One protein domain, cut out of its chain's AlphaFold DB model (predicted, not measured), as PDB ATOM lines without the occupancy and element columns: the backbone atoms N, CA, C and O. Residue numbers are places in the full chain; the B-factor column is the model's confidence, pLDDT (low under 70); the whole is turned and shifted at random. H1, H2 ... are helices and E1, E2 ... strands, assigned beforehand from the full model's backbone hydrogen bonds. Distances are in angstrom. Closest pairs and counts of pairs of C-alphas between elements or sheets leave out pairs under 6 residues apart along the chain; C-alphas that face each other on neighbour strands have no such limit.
ATOM      1  N   VAL A 299      31.870   2.653 -14.984       49.00
ATOM      2  CA  VAL A 299      32.462   1.673 -14.063       49.00
ATOM      3  C   VAL A 299      32.427   2.112 -12.587       49.00
ATOM      4  O   VAL A 299      32.005   1.343 -11.724       49.00
ATOM      5  N   GLN A 300      32.812   3.354 -12.268       54.22
ATOM      6  CA  GLN A 300      32.747   3.902 -10.906       54.22
ATOM      7  C   GLN A 300      31.308   4.103 -10.421       54.22
ATOM      8  O   GLN A 300      31.027   3.809  -9.258       54.22
ATOM      9  N   GLN A 301      30.389   4.530 -11.294       61.28
ATOM     10  CA  GLN A 301      28.957   4.615 -10.971       61.28
ATOM     11  C   GLN A 301      28.358   3.270 -10.608       61.28
ATOM     12  O   GLN A 301      27.624   3.167  -9.624       61.28
ATOM     13  N   LEU A 302      28.670   2.252 -11.407       68.44
ATOM     14  CA  LEU A 302      28.183   0.903 -11.182       68.44
ATOM     15  C   LEU A 302      28.787   0.326  -9.898       68.44
ATOM     16  O   LEU A 302      28.050  -0.210  -9.078       68.44
ATOM     17  N   SER A 303      30.088   0.519  -9.662       71.50
ATOM     18  CA  SER A 303      30.758   0.039  -8.443       71.50
ATOM     19  C   SER A 303      30.236   0.685  -7.151       71.50
ATOM     20  O   SER A 303      30.175   0.020  -6.123       71.50
ATOM     21  N   ALA A 304      29.835   1.962  -7.196       76.75
ATOM     22  CA  ALA A 304      29.296   2.686  -6.045       76.75
ATOM     23  C   ALA A 304      27.854   2.281  -5.698       76.75
ATOM     24  O   ALA A 304      27.431   2.437  -4.555       76.75
ATOM     25  N   GLN A 305      27.101   1.800  -6.688       81.25
ATOM     26  CA  GLN A 305      25.729   1.323  -6.515       81.25
ATOM     27  C   GLN A 305      25.668  -0.187  -6.280       81.25
ATOM     28  O   GLN A 305      24.668  -0.685  -5.774       81.25
ATOM     29  N   ALA A 306      26.713  -0.921  -6.659       85.00
ATOM     30  CA  ALA A 306      26.762  -2.361  -6.515       85.00
ATOM     31  C   ALA A 306      26.943  -2.789  -5.059       85.00
ATOM     32  O   ALA A 306      27.689  -2.183  -4.294       85.00
ATOM     33  N   ASP A 307      26.312  -3.905  -4.706       84.94
ATOM     34  CA  ASP A 307      26.639  -4.617  -3.469       84.94
ATOM     35  C   ASP A 307      27.867  -5.519  -3.663       84.94
ATOM     36  O   ASP A 307      28.643  -5.736  -2.734       84.94
ATOM     37  N   TYR A 308      28.040  -6.064  -4.870       87.44
ATOM     38  CA  TYR A 308      28.984  -7.142  -5.143       87.44
ATOM     39  C   TYR A 308      29.676  -6.966  -6.496       87.44
ATOM     40  O   TYR A 308      29.050  -6.548  -7.476       87.44
ATOM     41  N   LEU A 309      30.954  -7.347  -6.551       88.06
ATOM     42  CA  LEU A 309      31.668  -7.643  -7.792       88.06
ATOM     43  C   LEU A 309      31.667  -9.160  -7.995       88.06
ATOM     44  O   LEU A 309      32.254  -9.891  -7.198       88.06
ATOM     45  N   TYR A 310      30.994  -9.620  -9.044       87.19
ATOM     46  CA  TYR A 310      30.961 -11.016  -9.470       87.19
ATOM     47  C   TYR A 310      32.045 -11.262 -10.521       87.19
ATOM     48  O   TYR A 310      32.143 -10.530 -11.505       87.19
ATOM     49  N   ILE A 311      32.873 -12.278 -10.303       84.00
ATOM     50  CA  ILE A 311      34.061 -12.599 -11.090       84.00
ATOM     51  C   ILE A 311      33.943 -14.046 -11.554       84.00
ATOM     52  O   ILE A 311      33.704 -14.949 -10.752       84.00
ATOM     53  N   ILE A 312      34.166 -14.253 -12.848       80.31
ATOM     54  CA  ILE A 312      34.251 -15.572 -13.468       80.31
ATOM     55  C   ILE A 312      35.681 -15.771 -13.937       80.31
ATOM     56  O   ILE A 312      36.231 -14.921 -14.646       80.31
ATOM     57  N   GLY A 313      36.269 -16.906 -13.585       72.94
ATOM     58  CA  GLY A 313      37.625 -17.238 -13.985       72.94
ATOM     59  C   GLY A 313      37.854 -18.724 -14.195       72.94
ATOM     60  O   GLY A 313      36.951 -19.555 -14.080       72.94
ATOM     61  N   ASP A 314      39.103 -19.022 -14.517       69.12
ATOM     62  CA  ASP A 314      39.624 -20.364 -14.712       69.12
ATOM     63  C   ASP A 314      40.506 -20.783 -13.538       69.12
ATOM     64  O   ASP A 314      41.333 -20.004 -13.050       69.12
ATOM     65  N   PHE A 315      40.350 -22.029 -13.101       61.38
ATOM     66  CA  PHE A 315      41.147 -22.580 -12.012       61.38
ATOM     67  C   PHE A 315      42.543 -23.042 -12.466       61.38
ATOM     68  O   PHE A 315      43.500 -22.950 -11.702       61.38
ATOM     69  N   GLU A 316      42.684 -23.548 -13.693       63.66
ATOM     70  CA  GLU A 316      43.910 -24.170 -14.202       63.66
ATOM     71  C   GLU A 316      44.892 -23.157 -14.796       63.66
ATOM     72  O   GLU A 316      46.104 -23.318 -14.632       63.66
ATOM     73  N   ILE A 317      44.395 -22.100 -15.447       59.84
ATOM     74  CA  ILE A 317      45.240 -21.040 -16.032       59.84
ATOM     75  C   ILE A 317      45.249 -19.733 -15.227       59.84
ATOM     76  O   ILE A 317      45.938 -18.795 -15.622       59.84
ATOM     77  N   MET A 318      44.526 -19.683 -14.099       62.22
ATOM     78  CA  MET A 318      44.437 -18.526 -13.194       62.22
ATOM     79  C   MET A 318      44.124 -17.210 -13.923       62.22
ATOM     80  O   MET A 318      44.794 -16.199 -13.725       62.22
ATOM     81  N   GLN A 319      43.110 -17.227 -14.790       65.81
ATOM     82  CA  GLN A 319      42.731 -16.085 -15.624       65.81
ATOM     83  C   GLN A 319      41.271 -15.683 -15.386       65.81
ATOM     84  O   GLN A 319      40.396 -16.541 -15.282       65.81
ATOM     85  N   ILE A 320      40.998 -14.375 -15.349       70.94
ATOM     86  CA  ILE A 320      39.635 -13.825 -15.348       70.94
ATOM     87  C   ILE A 320      39.061 -13.851 -16.767       70.94
ATOM     88  O   ILE A 320      39.678 -13.347 -17.707       70.94
ATOM     89  N   TYR A 321      37.850 -14.387 -16.905       71.38
ATOM     90  CA  TYR A 321      37.086 -14.367 -18.151       71.38
ATOM     91  C   TYR A 321      36.149 -13.169 -18.232       71.38
ATOM     92  O   TYR A 321      36.118 -12.482 -19.251       71.38
ATOM     93  N   SER A 322      35.411 -12.910 -17.154       77.00
ATOM     94  CA  SER A 322      34.404 -11.854 -17.116       77.00
ATOM     95  C   SER A 322      34.191 -11.337 -15.702       77.00
ATOM     96  O   SER A 322      34.390 -12.057 -14.723       77.00
ATOM     97  N   MET A 323      33.737 -10.089 -15.605       81.94
ATOM     98  CA  MET A 323      33.414  -9.431 -14.344       81.94
ATOM     99  C   MET A 323      32.134  -8.613 -14.474       81.94
ATOM    100  O   MET A 323      31.892  -7.995 -15.517       81.94
ATOM    101  N   TYR A 324      31.344  -8.594 -13.401       85.25
ATOM    102  CA  TYR A 324      30.039  -7.950 -13.373       85.25
ATOM    103  C   TYR A 324      29.766  -7.260 -12.035       85.25
ATOM    104  O   TYR A 324      30.021  -7.816 -10.969       85.25
ATOM    105  N   TYR A 325      29.184  -6.068 -12.094       87.81
ATOM    106  CA  TYR A 325      28.625  -5.361 -10.950       87.81
ATOM    107  C   TYR A 325      27.176  -5.790 -10.719       87.81
ATOM    108  O   TYR A 325      26.360  -5.756 -11.643       87.81
ATOM    109  N   LEU A 326      26.857  -6.184  -9.482       88.88
ATOM    110  CA  LEU A 326      25.502  -6.554  -9.064       88.88
ATOM    111  C   LEU A 326      24.855  -5.392  -8.308       88.88
ATOM    112  O   LEU A 326      25.184  -5.139  -7.146       88.88
ATOM    113  N   ILE A 327      23.932  -4.694  -8.970       89.31
ATOM    114  CA  ILE A 327      23.297  -3.476  -8.452       89.31
ATOM    115  C   ILE A 327      21.879  -3.786  -7.983       89.31
ATOM    116  O   ILE A 327      21.078  -4.263  -8.789       89.31
ATOM    117  N   PRO A 328      21.550  -3.576  -6.699       85.94
ATOM    118  CA  PRO A 328      20.212  -3.839  -6.202       85.94
ATOM    119  C   PRO A 328      19.215  -2.832  -6.771       85.94
ATOM    120  O   PRO A 328      19.522  -1.652  -6.930       85.94
ATOM    121  N   ASP A 329      17.995  -3.288  -7.035       81.88
ATOM    122  CA  ASP A 329      16.883  -2.372  -7.268       81.88
ATOM    123  C   ASP A 329      16.454  -1.676  -5.962       81.88
ATOM    124  O   ASP A 329      16.728  -2.156  -4.861       81.88
ATOM    125  N   GLU A 330      15.724  -0.560  -6.069       79.62
ATOM    126  CA  GLU A 330      15.265   0.228  -4.906       79.62
ATOM    127  C   GLU A 330      14.473  -0.599  -3.873       79.62
ATOM    128  O   GLU A 330      14.429  -0.255  -2.692       79.62
ATOM    129  N   GLY A 331      13.835  -1.691  -4.312       78.00
ATOM    130  CA  GLY A 331      13.068  -2.600  -3.463       78.00
ATOM    131  C   GLY A 331      13.857  -3.773  -2.875       78.00
ATOM    132  O   GLY A 331      13.261  -4.553  -2.131       78.00
ATOM    133  N   PHE A 332      15.147  -3.925  -3.203       81.62
ATOM    134  CA  PHE A 332      15.976  -5.079  -2.832       81.62
ATOM    135  C   PHE A 332      15.308  -6.429  -3.169       81.62
ATOM    136  O   PHE A 332      15.292  -7.371  -2.374       81.62
ATOM    137  N   THR A 333      14.705  -6.509  -4.354       81.00
ATOM    138  CA  THR A 333      14.024  -7.696  -4.888       81.00
ATOM    139  C   THR A 333      14.859  -8.425  -5.936       81.00
ATOM    140  O   THR A 333      14.763  -9.651  -6.064       81.00
ATOM    141  N   LYS A 334      15.728  -7.698  -6.643       82.62
ATOM    142  CA  LYS A 334      16.638  -8.228  -7.658       82.62
ATOM    143  C   LYS A 334      17.978  -7.492  -7.666       82.62
ATOM    144  O   LYS A 334      18.094  -6.384  -7.155       82.62
ATOM    145  N   TYR A 335      18.969  -8.107  -8.301       86.94
ATOM    146  CA  TYR A 335      20.169  -7.441  -8.785       86.94
ATOM    147  C   TYR A 335      20.093  -7.283 -10.303       86.94
ATOM    148  O   TYR A 335      19.838  -8.257 -11.013       86.94
ATOM    149  N   ASP A 336      20.343  -6.075 -10.797       86.44
ATOM    150  CA  ASP A 336      20.651  -5.816 -12.200       86.44
ATOM    151  C   ASP A 336      22.161  -5.982 -12.412       86.44
ATOM    152  O   ASP A 336      22.978  -5.420 -11.680       86.44
ATOM    153  N   CYS A 337      22.520  -6.817 -13.385       82.88
ATOM    154  CA  CYS A 337      23.887  -7.261 -13.616       82.88
ATOM    155  C   CYS A 337      24.482  -6.475 -14.782       82.88
ATOM    156  O   CYS A 337      23.990  -6.570 -15.911       82.88
ATOM    157  N   TYR A 338      25.553  -5.736 -14.517       80.62
ATOM    158  CA  TYR A 338      26.254  -4.937 -15.517       80.62
ATOM    159  C   TYR A 338      27.670  -5.453 -15.697       80.62
ATOM    160  O   TYR A 338      28.357  -5.708 -14.714       80.62
ATOM    161  N   GLN A 339      28.134  -5.583 -16.934       77.56
ATOM    162  CA  GLN A 339      29.556  -5.741 -17.203       77.56
ATOM    163  C   GLN A 339      30.330  -4.529 -16.694       77.56
ATOM    164  O   GLN A 339      29.810  -3.415 -16.604       77.56
ATOM    165  N   ILE A 340      31.607  -4.755 -16.403       70.56
ATOM    166  CA  ILE A 340      32.530  -3.704 -15.972       70.56
ATOM    167  C   ILE A 340      32.690  -2.560 -16.979       70.56
ATOM    168  O   ILE A 340      33.222  -1.535 -16.599       70.56
ATOM    169  N   ASP A 341      32.255  -2.705 -18.230       69.06
ATOM    170  CA  ASP A 341      32.284  -1.657 -19.259       69.06
ATOM    171  C   ASP A 341      30.971  -0.857 -19.364       69.06
ATOM    172  O   ASP A 341      30.859   0.042 -20.197       69.06
ATOM    173  N   GLY A 342      29.976  -1.164 -18.525       67.50
ATOM    174  CA  GLY A 342      28.686  -0.480 -18.512       67.50
ATOM    175  C   GLY A 342      27.524  -1.262 -19.124       67.50
ATOM    176  O   GLY A 342      26.376  -0.831 -19.002       67.50
ATOM    177  N   ASN A 343      27.774  -2.398 -19.779       75.62
ATOM    178  CA  ASN A 343      26.723  -3.109 -20.508       75.62
ATOM    179  C   ASN A 343      25.814  -3.926 -19.578       75.62
ATOM    180  O   ASN A 343      26.273  -4.823 -18.875       75.62
ATOM    181  N   TYR A 344      24.505  -3.662 -19.606       79.19
ATOM    182  CA  TYR A 344      23.509  -4.496 -18.922       79.19
ATOM    183  C   TYR A 344      23.432  -5.894 -19.551       79.19
ATOM    184  O   TYR A 344      23.376  -6.028 -20.774       79.19
ATOM    185  N   ILE A 345      23.362  -6.926 -18.709       78.19
ATOM    186  CA  ILE A 345      23.346  -8.331 -19.133       78.19
ATOM    187  C   ILE A 345      22.020  -9.002 -18.805       78.19
ATOM    188  O   ILE A 345      21.356  -9.550 -19.685       78.19
ATOM    189  N   SER A 346      21.649  -8.992 -17.530       80.94
ATOM    190  CA  SER A 346      20.473  -9.694 -17.023       80.94
ATOM    191  C   SER A 346      20.111  -9.207 -15.621       80.94
ATOM    192  O   SER A 346      20.769  -8.334 -15.052       80.94
ATOM    193  N   SER A 347      19.048  -9.778 -15.059       82.81
ATOM    194  CA  SER A 347      18.695  -9.588 -13.659       82.81
ATOM    195  C   SER A 347      18.609 -10.936 -12.948       82.81
ATOM    196  O   SER A 347      18.122 -11.912 -13.525       82.81
ATOM    197  N   ILE A 348      19.020 -10.966 -11.683       84.12
ATOM    198  CA  ILE A 348      18.889 -12.124 -10.789       84.12
ATOM    199  C   ILE A 348      18.093 -11.742  -9.536       84.12
ATOM    200  O   ILE A 348      18.053 -10.566  -9.187       84.12
ATOM    201  N   PRO A 349      17.460 -12.681  -8.824       82.94
ATOM    202  CA  PRO A 349      16.899 -12.439  -7.503       82.94
ATOM    203  C   PRO A 349      17.927 -11.887  -6.522       82.94
ATOM    204  O   PRO A 349      19.104 -12.252  -6.532       82.94
ATOM    205  N   TYR A 350      17.449 -11.017  -5.642       83.56
ATOM    206  CA  TYR A 350      18.260 -10.458  -4.578       83.56
ATOM    207  C   TYR A 350      18.629 -11.533  -3.548       83.56
ATOM    208  O   TYR A 350      17.790 -12.328  -3.125       83.56
ATOM    209  N   GLY A 351      19.890 -11.549  -3.122       81.94
ATOM    210  CA  GLY A 351      20.440 -12.569  -2.230       81.94
ATOM    211  C   GLY A 351      21.735 -12.126  -1.550       81.94
ATOM    212  O   GLY A 351      22.202 -11.004  -1.742       81.94
ATOM    213  N   ASN A 352      22.297 -12.987  -0.704       83.50
ATOM    214  CA  ASN A 352      23.668 -12.830  -0.202       83.50
ATOM    215  C   ASN A 352      24.660 -13.565  -1.123       83.50
ATOM    216  O   ASN A 352      24.245 -14.395  -1.936       83.50
ATOM    217  N   ALA A 353      25.958 -13.282  -0.981       80.06
ATOM    218  CA  ALA A 353      27.012 -13.844  -1.831       80.06
ATOM    219  C   ALA A 353      26.942 -15.380  -1.952       80.06
ATOM    220  O   ALA A 353      26.967 -15.911  -3.061       80.06
ATOM    221  N   LYS A 354      26.745 -16.081  -0.823       79.50
ATOM    222  CA  LYS A 354      26.582 -17.542  -0.780       79.50
ATOM    223  C   LYS A 354      25.411 -18.027  -1.633       79.50
ATOM    224  O   LYS A 354      25.578 -18.898  -2.474       79.50
ATOM    225  N   THR A 355      24.229 -17.444  -1.439       80.12
ATOM    226  CA  THR A 355      23.009 -17.839  -2.163       80.12
ATOM    227  C   THR A 355      23.139 -17.581  -3.662       80.12
ATOM    228  O   THR A 355      22.606 -18.346  -4.460       80.12
ATOM    229  N   ILE A 356      23.828 -16.511  -4.060       82.88
ATOM    230  CA  ILE A 356      24.014 -16.171  -5.475       82.88
ATOM    231  C   ILE A 356      24.943 -17.189  -6.151       82.88
ATOM    232  O   ILE A 356      24.556 -17.756  -7.172       82.88
ATOM    233  N   ILE A 357      26.115 -17.457  -5.563       80.38
ATOM    234  CA  ILE A 357      27.110 -18.403  -6.104       80.38
ATOM    235  C   ILE A 357      26.592 -19.845  -6.072       80.38
ATOM    236  O   ILE A 357      26.698 -20.572  -7.055       80.38
ATOM    237  N   ASP A 358      25.972 -20.263  -4.967       77.88
ATOM    238  CA  ASP A 358      25.486 -21.637  -4.853       77.88
ATOM    239  C   ASP A 358      24.408 -21.940  -5.891       77.88
ATOM    240  O   ASP A 358      24.389 -23.039  -6.423       77.88
ATOM    241  N   ASN A 359      23.531 -20.983  -6.202       77.00
ATOM    242  CA  ASN A 359      22.496 -21.185  -7.213       77.00
ATOM    243  C   ASN A 359      23.054 -21.099  -8.640       77.00
ATOM    244  O   ASN A 359      22.635 -21.881  -9.478       77.00
ATOM    245  N   THR A 360      23.999 -20.203  -8.937       73.44
ATOM    246  CA  THR A 360      24.608 -20.104 -10.283       73.44
ATOM    247  C   THR A 360      25.356 -21.379 -10.688       73.44
ATOM    248  O   THR A 360      25.292 -21.778 -11.851       73.44
ATOM    249  N   MET A 361      25.958 -22.074  -9.721       70.31
ATOM    250  CA  MET A 361      26.687 -23.329  -9.938       70.31
ATOM    251  C   MET A 361      25.801 -24.557 -10.192       70.31
ATOM    252  O   MET A 361      26.254 -25.521 -10.815       70.31
ATOM    253  N   VAL A 362      24.540 -24.560  -9.739       65.56
ATOM    254  CA  VAL A 362      23.604 -25.654 -10.047       65.56
ATOM    255  C   VAL A 362      22.885 -25.317 -11.350       65.56
ATOM    256  O   VAL A 362      22.146 -24.338 -11.428       65.56
ATOM    257  N   SER A 363      23.134 -26.119 -12.387       51.94
ATOM    258  CA  SER A 363      22.619 -25.946 -13.751       51.94
ATOM    259  C   SER A 363      21.159 -25.464 -13.778       51.94
ATOM    260  O   SER A 363      20.276 -26.217 -13.370       51.94
ATOM    261  N   ASP A 364      20.958 -24.234 -14.272       55.03
ATOM    262  CA  ASP A 364      19.707 -23.456 -14.429       55.03
ATOM    263  C   ASP A 364      19.469 -22.330 -13.402       55.03
ATOM    264  O   ASP A 364      18.473 -21.610 -13.506       55.03
ATOM    265  N   GLY A 365      20.352 -22.132 -12.420       54.19
ATOM    266  CA  GLY A 365      19.974 -21.353 -11.242       54.19
ATOM    267  C   GLY A 365      19.856 -19.841 -11.402       54.19
ATOM    268  O   GLY A 365      18.987 -19.290 -10.744       54.19
ATOM    269  N   PHE A 366      20.595 -19.158 -12.281       56.47
ATOM    270  CA  PHE A 366      20.356 -17.742 -12.610       56.47
ATOM    271  C   PHE A 366      20.854 -17.422 -14.028       56.47
ATOM    272  O   PHE A 366      21.808 -18.033 -14.488       56.47
ATOM    273  N   ASN A 367      20.250 -16.444 -14.725       60.22
ATOM    274  CA  ASN A 367      20.711 -15.950 -16.041       60.22
ATOM    275  C   ASN A 367      22.037 -15.157 -15.939       60.22
ATOM    276  O   ASN A 367      22.205 -14.125 -16.592       60.22
ATOM    277  N   LEU A 368      22.956 -15.585 -15.079       66.88
ATOM    278  CA  LEU A 368      24.319 -15.091 -15.028       66.88
ATOM    279  C   LEU A 368      25.212 -16.010 -15.863       66.88
ATOM    280  O   LEU A 368      25.015 -17.226 -15.855       66.88
ATOM    281  N   PRO A 369      26.186 -15.454 -16.599       68.62
ATOM    282  CA  PRO A 369      27.247 -16.257 -17.185       68.62
ATOM    283  C   PRO A 369      27.959 -17.047 -16.079       68.62
ATOM    284  O   PRO A 369      28.205 -16.488 -15.016       68.62
ATOM    285  N   SER A 370      28.267 -18.317 -16.329       70.00
ATOM    286  CA  SER A 370      28.952 -19.211 -15.388       70.00
ATOM    287  C   SER A 370      30.295 -19.679 -15.946       70.00
ATOM    288  O   SER A 370      30.540 -19.612 -17.156       70.00
ATOM    289  N   GLY A 371      31.183 -20.139 -15.064       70.38
ATOM    290  CA  GLY A 371      32.512 -20.626 -15.441       70.38
ATOM    291  C   GLY A 371      33.036 -21.720 -14.519       70.38
ATOM    292  O   GLY A 371      32.325 -22.225 -13.659       70.38
ATOM    293  N   GLU A 372      34.298 -22.110 -14.707       72.81
ATOM    294  CA  GLU A 372      34.916 -23.158 -13.885       72.81
ATOM    295  C   GLU A 372      35.142 -22.712 -12.439       72.81
ATOM    296  O   GLU A 372      35.091 -23.539 -11.528       72.81
ATOM    297  N   ARG A 373      35.375 -21.414 -12.227       76.69
ATOM    298  CA  ARG A 373      35.446 -20.773 -10.918       76.69
ATOM    299  C   ARG A 373      34.606 -19.505 -10.925       76.69
ATOM    300  O   ARG A 373      34.718 -18.684 -11.835       76.69
ATOM    301  N   GLU A 374      33.824 -19.322  -9.873       80.75
ATOM    302  CA  GLU A 374      33.050 -18.107  -9.651       80.75
ATOM    303  C   GLU A 374      33.377 -17.528  -8.281       80.75
ATOM    304  O   GLU A 374      33.680 -18.247  -7.322       80.75
ATOM    305  N   MET A 375      33.361 -16.204  -8.193       80.94
ATOM    306  CA  MET A 375      33.698 -15.484  -6.978       80.94
ATOM    307  C   MET A 375      32.873 -14.209  -6.859       80.94
ATOM    308  O   MET A 375      32.718 -13.466  -7.821       80.94
ATOM    309  N   ILE A 376      32.371 -13.934  -5.662       84.75
ATOM    310  CA  ILE A 376      31.794 -12.645  -5.282       84.75
ATOM    311  C   ILE A 376      32.714 -11.986  -4.268       84.75
ATOM    312  O   ILE A 376      33.083 -12.622  -3.287       84.75
ATOM    313  N   VAL A 377      33.036 -10.712  -4.485       82.56
ATOM    314  CA  VAL A 377      33.889  -9.906  -3.601       82.56
ATOM    315  C   VAL A 377      33.189  -8.598  -3.244       82.56
ATOM    316  O   VAL A 377      32.548  -7.976  -4.097       82.56
ATOM    317  N   TRP A 378      33.320  -8.177  -1.987       84.62
ATOM    318  CA  TRP A 378      32.847  -6.880  -1.506       84.62
ATOM    319  C   TRP A 378      33.682  -6.380  -0.327       84.62
ATOM    320  O   TRP A 378      34.298  -7.149   0.409       84.62
ATOM    321  N   ASN A 379      33.680  -5.067  -0.130       76.75
ATOM    322  CA  ASN A 379      34.234  -4.425   1.049       76.75
ATOM    323  C   ASN A 379      33.114  -4.241   2.081       76.75
ATOM    324  O   ASN A 379      32.201  -3.435   1.883       76.75
ATOM    325  N   SER A 380      33.149  -5.020   3.159       71.12
ATOM    326  CA  SER A 380      32.178  -4.920   4.249       71.12
ATOM    327  C   SER A 380      32.645  -3.919   5.317       71.12
ATOM    328  O   SER A 380      33.827  -3.567   5.364       71.12
ATOM    329  N   PRO A 381      31.781  -3.514   6.267       66.19
ATOM    330  CA  PRO A 381      32.207  -2.751   7.442       66.19
ATOM    331  C   PRO A 381      33.267  -3.457   8.309       66.19
ATOM    332  O   PRO A 381      33.864  -2.816   9.174       66.19
ATOM    333  N   TYR A 382      33.480  -4.762   8.109       64.94
ATOM    334  CA  TYR A 382      34.418  -5.594   8.865       64.94
ATOM    335  C   TYR A 382      35.704  -5.931   8.098       64.94
ATOM    336  O   TYR A 382      36.554  -6.626   8.648       64.94
ATOM    337  N   GLY A 383      35.858  -5.429   6.871       67.25
ATOM    338  CA  GLY A 383      36.999  -5.707   6.001       67.25
ATOM    339  C   GLY A 383      36.587  -6.325   4.667       67.25
ATOM    340  O   GLY A 383      35.397  -6.460   4.358       67.25
ATOM    341  N   LEU A 384      37.593  -6.681   3.870       72.19
ATOM    342  CA  LEU A 384      37.402  -7.287   2.555       72.19
ATOM    343  C   LEU A 384      36.883  -8.724   2.698       72.19
ATOM    344  O   LEU A 384      37.502  -9.549   3.368       72.19
ATOM    345  N   CYS A 385      35.766  -9.017   2.038       76.38
ATOM    346  CA  CYS A 385      35.100 -10.312   2.088       76.38
ATOM    347  C   CYS A 385      34.963 -10.895   0.680       76.38
ATOM    348  O   CYS A 385      34.769 -10.165  -0.297       76.38
ATOM    349  N   ALA A 386      35.037 -12.221   0.584       78.19
ATOM    350  CA  ALA A 386      34.804 -12.935  -0.657       78.19
ATOM    351  C   ALA A 386      34.149 -14.296  -0.408       78.19
ATOM    352  O   ALA A 386      34.405 -14.957   0.597       78.19
ATOM    353  N   TYR A 387      33.339 -14.736  -1.366       77.75
ATOM    354  CA  TYR A 387      32.850 -16.106  -1.456       77.75
ATOM    355  C   TYR A 387      33.176 -16.636  -2.845       77.75
ATOM    356  O   TYR A 387      32.736 -16.060  -3.838       77.75
ATOM    357  N   SER A 388      33.951 -17.715  -2.915       76.75
ATOM    358  CA  SER A 388      34.341 -18.347  -4.172       76.75
ATOM    359  C   SER A 388      34.011 -19.829  -4.148       76.75
ATOM    360  O   SER A 388      34.058 -20.469  -3.097       76.75
ATOM    361  N   ARG A 389      33.665 -20.361  -5.317       76.31
ATOM    362  CA  ARG A 389      33.494 -21.789  -5.547       76.31
ATOM    363  C   ARG A 389      34.063 -22.176  -6.896       76.31
ATOM    364  O   ARG A 389      34.065 -21.384  -7.839       76.31
ATOM    365  N   THR A 390      34.500 -23.420  -6.988       75.56
ATOM    366  CA  THR A 390      34.918 -24.051  -8.234       75.56
ATOM    367  C   THR A 390      33.876 -25.092  -8.621       75.56
ATOM    368  O   THR A 390      33.340 -25.793  -7.768       75.56
ATOM    369  N   TYR A 391      33.629 -25.281  -9.916       70.12
ATOM    370  CA  TYR A 391      32.750 -26.336 -10.428       70.12
ATOM    371  C   TYR A 391      33.129 -27.728  -9.882       70.12
ATOM    372  O   TYR A 391      32.275 -28.588  -9.669       70.12
ATOM    373  N   LYS A 392      34.420 -27.930  -9.567       69.81
ATOM    374  CA  LYS A 392      34.935 -29.146  -8.926       69.81
ATOM    375  C   LYS A 392      34.310 -29.443  -7.557       69.81
ATOM    376  O   LYS A 392      34.163 -30.615  -7.221       69.81
ATOM    377  N   ASP A 393      33.891 -28.419  -6.821       71.12
ATOM    378  CA  ASP A 393      33.281 -28.550  -5.491       71.12
ATOM    379  C   ASP A 393      31.867 -29.146  -5.551       71.12
ATOM    380  O   ASP A 393      31.357 -29.642  -4.547       71.12
ATOM    381  N   TYR A 394      31.258 -29.150  -6.742       69.25
ATOM    382  CA  TYR A 394      29.930 -29.697  -7.016       69.25
ATOM    383  C   TYR A 394      29.982 -31.043  -7.753       69.25
ATOM    384  O   TYR A 394      28.924 -31.614  -8.032       69.25
ATOM    385  N   TYR A 395      31.176 -31.582  -8.058       68.44
ATOM    386  CA  TYR A 395      31.277 -32.878  -8.732       68.44
ATOM    387  C   TYR A 395      30.637 -33.971  -7.874       68.44
ATOM    388  O   TYR A 395      31.046 -34.175  -6.723       68.44
ATOM    389  N   PRO A 396      29.670 -34.721  -8.425       68.00
ATOM    390  CA  PRO A 396      29.150 -35.860  -7.715       68.00
ATOM    391  C   PRO A 396      30.222 -36.943  -7.586       68.00
ATOM    392  O   PRO A 396      31.065 -37.143  -8.463       68.00
ATOM    393  N   TRP A 397      30.163 -37.684  -6.488       71.88
ATOM    394  CA  TRP A 397      30.963 -38.878  -6.269       71.88
ATOM    395  C   TRP A 397      30.059 -40.107  -6.237       71.88
ATOM    396  O   TRP A 397      28.936 -40.083  -5.728       71.88
ATOM    397  N   TYR A 398      30.549 -41.213  -6.784       80.38
ATOM    398  CA  TYR A 398      29.760 -42.434  -6.894       80.38
ATOM    399  C   TYR A 398      30.001 -43.354  -5.693       80.38
ATOM    400  O   TYR A 398      31.143 -43.655  -5.342       80.38
ATOM    401  N   SER A 399      28.918 -43.816  -5.073       82.00
ATOM    402  CA  SER A 399      28.908 -44.898  -4.082       82.00
ATOM    403  C   SER A 399      28.170 -46.108  -4.647       82.00
ATOM    404  O   SER A 399      27.586 -46.035  -5.724       82.00
ATOM    405  N   VAL A 400      28.217 -47.246  -3.955       78.75
ATOM    406  CA  VAL A 400      27.488 -48.451  -4.369       78.75
ATOM    407  C   VAL A 400      26.448 -48.783  -3.305       78.75
ATOM    408  O   VAL A 400      26.785 -48.836  -2.121       78.75
ATOM    409  N   ASP A 401      25.197 -48.979  -3.720       84.88
ATOM    410  CA  ASP A 401      24.110 -49.379  -2.829       84.88
ATOM    411  C   ASP A 401      24.245 -50.841  -2.370       84.88
ATOM    412  O   ASP A 401      25.071 -51.620  -2.854       84.88
ATOM    413  N   GLU A 402      23.392 -51.238  -1.430       82.31
ATOM    414  CA  GLU A 402      23.324 -52.599  -0.884       82.31
ATOM    415  C   GLU A 402      22.963 -53.687  -1.924       82.31
ATOM    416  O   GLU A 402      23.140 -54.875  -1.654       82.31
ATOM    417  N   ASN A 403      22.543 -53.301  -3.135       86.06
ATOM    418  CA  ASN A 403      22.242 -54.185  -4.263       86.06
ATOM    419  C   ASN A 403      23.325 -54.170  -5.364       86.06
ATOM    420  O   ASN A 403      23.168 -54.862  -6.372       86.06
ATOM    421  N   GLY A 404      24.423 -53.425  -5.192       80.44
ATOM    422  CA  GLY A 404      25.501 -53.322  -6.178       80.44
ATOM    423  C   GLY A 404      25.302 -52.245  -7.254       80.44
ATOM    424  O   GLY A 404      26.076 -52.210  -8.212       80.44
ATOM    425  N   ASN A 405      24.294 -51.376  -7.130       83.06
ATOM    426  CA  ASN A 405      24.050 -50.285  -8.076       83.06
ATOM    427  C   ASN A 405      24.878 -49.048  -7.721       83.06
ATOM    428  O   ASN A 405      25.010 -48.697  -6.551       83.06
ATOM    429  N   SER A 406      25.380 -48.348  -8.737       79.06
ATOM    430  CA  SER A 406      26.054 -47.060  -8.556       79.06
ATOM    431  C   SER A 406      25.038 -45.982  -8.160       79.06
ATOM    432  O   SER A 406      24.126 -45.690  -8.933       79.06
ATOM    433  N   ILE A 407      25.208 -45.379  -6.984       82.88
ATOM    434  CA  ILE A 407      24.494 -44.179  -6.538       82.88
ATOM    435  C   ILE A 407      25.391 -42.972  -6.793       82.88
ATOM    436  O   ILE A 407      26.550 -42.952  -6.387       82.88
ATOM    437  N   GLU A 408      24.838 -41.954  -7.435       81.38
ATOM    438  CA  GLU A 408      25.462 -40.643  -7.561       81.38
ATOM    439  C   GLU A 408      25.174 -39.812  -6.302       81.38
ATOM    440  O   GLU A 408      24.014 -39.605  -5.944       81.38
ATOM    441  N   ASN A 409      26.217 -39.369  -5.603       76.62
ATOM    442  CA  ASN A 409      26.104 -38.564  -4.389       76.62
ATOM    443  C   ASN A 409      26.661 -37.177  -4.660       76.62
ATOM    444  O   ASN A 409      27.763 -37.042  -5.186       76.62
ATOM    445  N   TYR A 410      25.938 -36.154  -4.230       71.19
ATOM    446  CA  TYR A 410      26.363 -34.771  -4.370       71.19
ATOM    447  C   TYR A 410      26.965 -34.272  -3.047       71.19
ATOM    448  O   TYR A 410      26.458 -34.635  -1.980       71.19
ATOM    449  N   PRO A 411      28.045 -33.476  -3.084       69.88
ATOM    450  CA  PRO A 411      28.568 -32.799  -1.900       69.88
ATOM    451  C   PRO A 411      27.504 -31.892  -1.256       69.88
ATOM    452  O   PRO A 411      26.787 -31.179  -1.957       69.88
ATOM    453  N   ASP A 412      27.399 -31.891   0.078       71.25
ATOM    454  CA  ASP A 412      26.565 -30.913   0.794       71.25
ATOM    455  C   ASP A 412      27.306 -29.573   0.899       71.25
ATOM    456  O   ASP A 412      28.070 -29.315   1.831       71.25
ATOM    457  N   VAL A 413      27.063 -28.710  -0.082       68.44
ATOM    458  CA  VAL A 413      27.657 -27.368  -0.187       68.44
ATOM    459  C   VAL A 413      27.037 -26.349   0.781       68.44
ATOM    460  O   VAL A 413      27.546 -25.234   0.944       68.44
ATOM    461  N   SER A 414      25.945 -26.700   1.477       65.94
ATOM    462  CA  SER A 414      25.292 -25.788   2.426       65.94
ATOM    463  C   SER A 414      26.166 -25.492   3.651       65.94
ATOM    464  O   SER A 414      26.049 -24.414   4.230       65.94
ATOM    465  N   GLN A 415      27.065 -26.421   3.999       63.09
ATOM    466  CA  GLN A 415      27.936 -26.365   5.178       63.09
ATOM    467  C   GLN A 415      29.373 -25.916   4.870       63.09
ATOM    468  O   GLN A 415      30.206 -25.877   5.774       63.09
ATOM    469  N   MET A 416      29.691 -25.605   3.610       64.31
ATOM    470  CA  MET A 416      31.047 -25.199   3.239       64.31
ATOM    471  C   MET A 416      31.360 -23.785   3.760       64.31
ATOM    472  O   MET A 416      30.548 -22.874   3.562       64.31
ATOM    473  N   PRO A 417      32.518 -23.581   4.419       60.56
ATOM    474  CA  PRO A 417      32.890 -22.293   4.995       60.56
ATOM    475  C   PRO A 417      33.214 -21.246   3.917       60.56
ATOM    476  O   PRO A 417      33.387 -21.566   2.737       60.56
ATOM    477  N   TYR A 418      33.300 -19.983   4.340       61.22
ATOM    478  CA  TYR A 418      33.986 -18.937   3.581       61.22
ATOM    479  C   TYR A 418      35.486 -19.244   3.621       61.22
ATOM    480  O   TYR A 418      36.040 -19.489   4.693       61.22
ATOM    481  N   GLU A 419      36.117 -19.342   2.454       53.50
ATOM    482  CA  GLU A 419      37.407 -20.033   2.323       53.50
ATOM    483  C   GLU A 419      38.637 -19.143   2.518       53.50
ATOM    484  O   GLU A 419      39.736 -19.674   2.636       53.50
ATOM    485  N   LEU A 420      38.485 -17.817   2.592       58.88
ATOM    486  CA  LEU A 420      39.619 -16.899   2.467       58.88
ATOM    487  C   LEU A 420      39.623 -15.838   3.573       58.88
ATOM    488  O   LEU A 420      38.592 -15.234   3.875       58.88
ATOM    489  N   ASN A 421      40.794 -15.597   4.167       64.00
ATOM    490  CA  ASN A 421      41.034 -14.396   4.972       64.00
ATOM    491  C   ASN A 421      41.387 -13.203   4.060       64.00
ATOM    492  O   ASN A 421      41.638 -13.384   2.874       64.00
ATOM    493  N   GLU A 422      41.414 -11.982   4.598       61.59
ATOM    494  CA  GLU A 422      41.632 -10.769   3.792       61.59
ATOM    495  C   GLU A 422      42.948 -10.779   2.984       61.59
ATOM    496  O   GLU A 422      42.948 -10.330   1.836       61.59
ATOM    497  N   ASP A 423      44.039 -11.317   3.539       67.25
ATOM    498  CA  ASP A 423      45.330 -11.401   2.841       67.25
ATOM    499  C   ASP A 423      45.264 -12.403   1.677       67.25
ATOM    500  O   ASP A 423      45.723 -12.098   0.574       67.25
ATOM    501  N   ASP A 424      44.620 -13.553   1.892       67.31
ATOM    502  CA  ASP A 424      44.409 -14.569   0.857       67.31
ATOM    503  C   ASP A 424      43.504 -14.034  -0.268       67.31
ATOM    504  O   ASP A 424      43.793 -14.254  -1.442       67.31
ATOM    505  N   ILE A 425      42.459 -13.260   0.064       69.44
ATOM    506  CA  ILE A 425      41.581 -12.622  -0.935       69.44
ATOM    507  C   ILE A 425      42.393 -11.656  -1.797       69.44
ATOM    508  O   ILE A 425      42.321 -11.712  -3.020       69.44
ATOM    509  N   ARG A 426      43.184 -10.766  -1.186       68.81
ATOM    510  CA  ARG A 426      43.992  -9.791  -1.938       68.81
ATOM    511  C   ARG A 426      45.009 -10.476  -2.838       68.81
ATOM    512  O   ARG A 426      45.128 -10.105  -4.002       68.81
ATOM    513  N   GLN A 427      45.685 -11.496  -2.320       69.38
ATOM    514  CA  GLN A 427      46.643 -12.269  -3.093       69.38
ATOM    515  C   GLN A 427      45.969 -12.983  -4.273       69.38
ATOM    516  O   GLN A 427      46.509 -12.983  -5.377       69.38
ATOM    517  N   GLU A 428      44.780 -13.558  -4.084       68.31
ATOM    518  CA  GLU A 428      44.039 -14.180  -5.183       68.31
ATOM    519  C   GLU A 428      43.584 -13.168  -6.238       68.31
ATOM    520  O   GLU A 428      43.707 -13.439  -7.431       68.31
ATOM    521  N   LEU A 429      43.110 -11.993  -5.824       68.81
ATOM    522  CA  LEU A 429      42.727 -10.909  -6.731       68.81
ATOM    523  C   LEU A 429      43.916 -10.413  -7.573       68.81
ATOM    524  O   LEU A 429      43.760 -10.149  -8.768       68.81
ATOM    525  N   GLU A 430      45.105 -10.334  -6.972       70.62
ATOM    526  CA  GLU A 430      46.354 -10.015  -7.670       70.62
ATOM    527  C   GLU A 430      46.758 -11.115  -8.660       70.62
ATOM    528  O   GLU A 430      47.091 -10.816  -9.808       70.62
ATOM    529  N   ILE A 431      46.698 -12.389  -8.251       66.25
ATOM    530  CA  ILE A 431      47.066 -13.526  -9.110       66.25
ATOM    531  C   ILE A 431      46.120 -13.647 -10.310       66.25
ATOM    532  O   ILE A 431      46.570 -13.937 -11.417       66.25
ATOM    533  N   LEU A 432      44.828 -13.394 -10.105       63.22
ATOM    534  CA  LEU A 432      43.813 -13.423 -11.158       63.22
ATOM    535  C   LEU A 432      43.947 -12.260 -12.160       63.22
ATOM    536  O   LEU A 432      43.306 -12.284 -13.212       63.22
ATOM    537  N   GLY A 433      44.800 -11.267 -11.879       60.88
ATOM    538  CA  GLY A 433      45.119 -10.187 -12.809       60.88
ATOM    539  C   GLY A 433      44.000  -9.158 -12.942       60.88
ATOM    540  O   GLY A 433      43.653  -8.765 -14.058       60.88
TER     541      GLY A 433
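What this domain is: This is residues 299 to 433 of the 447 residues of an uncharacterized protein of Clostridiales bacterium KLE1615 (UniProt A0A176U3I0). A strongly twisted sheet of six strands curls round helix H2, while a two-stranded hairpin, E7 and E8, makes a long thin arm reaching away from this body. H1 covers part of the sheet's other face, over E2, and H4 runs beside the edge strand E6. The printed part has 135 residues with four named helices and eight named strands, in the order H1 E1 E2 E3 E4 H2 E5 E6 H3 E7 E8 H4; the large sheet has the order E4, E3, E2, E1, E5, E6 and is antiparallel throughout. The class is mixed, helices and strands. The whole is only just compact, close to loose, with a radius of gyration of the C-alphas of 16.5 A, and it is elongated, with spans of 59 by 33 by 28 A.

How they stand to each other: In the large sheet, E1, residues 308 to 313, E2, residues 320 to 328, E3, residues 334 to 339, and E4, residues 344 to 349, form a meander, each strand the antiparallel neighbour of the one before. N 324 and O 310 of the hairpin E1 and E2 are 2.8 A apart, within hydrogen-bond range. The hairpin E2 and E3 has N 336 and O 327 at 2.8 A, and the hairpin E3 and E4 has N 335 and O 348 at 2.8 A. On the other side of E1 is E5, residues 373 to 380, with N 311 and O 375 at 2.8 A. E5 forms a hairpin with the edge strand E6, residues 383 to 390, where N 376 and O 387 are 2.8 A apart. From edge to edge the strands' lines turn by 89 degrees, and the way across the sheet turns by 62 degrees. The sheet curls round H2, residues 353 to 361; the closest C-alphas of H2 and E5 are those of Ala 353 and Ile 376, 6.0 A apart. H1, residues 299 to 305, is on the opposite face from H2, over E2 at a height over the sheet of 8.6 A, and runs along the strands, at 27 degrees to E2 on the local plane. With H4, residues 422 to 431, there are three layers, helices on both faces of a sheet: H1 and H4 on one, H2 on the other. H4 has a height over the sheet of 8.0 A and is only just over none of its strands, with 2 of its 10 C-alphas falling on E5 and 2 on E6; its closest C-alphas to E6 are Glu 422 and Leu 384, at 5.6 A. H3, residues 391 to 394, is only just not on the sheet, with 4 pairs of C-alphas within 10 A. The hairpin E7, residues 397 to 400, and E8, residues 406 to 409, is apart from the strands of the large sheet; its N 399 and O 407 are 2.8 A apart. Every O i to N i+4 pair is within hydrogen-bond range in H1, H2 and H4, and H3 is too short for such a pair.

Where its parts are: E2 is 23.7 A long from first to last C-alpha, E6 23.3 A, E5 22.2 A, E3 16.3 A, E1 16.0 A and E4 15.4 A. H4 measures 14.3 A and H2 12.5 A. C-alpha 299, where H1 begins, is at (32.462, 1.673, -14.063). E7 ends with C-alpha 400 at (27.488, -48.451, -4.369), and H4 ends with C-alpha 431 at (47.066, -13.526, -9.110).

The domain as a whole: The two C-alphas farthest apart, those of Gln 301 and Asn 403, are 59.6 A apart. The printed part has no cut. The long links are H2 to E5, with 11 residues, and E8 to H4, with 12. The mean pLDDT of the printed part is 73.9; 48 residues are under 70, among them residues 299 to 302, 314 to 319, 362 to 369 and 413 to 429.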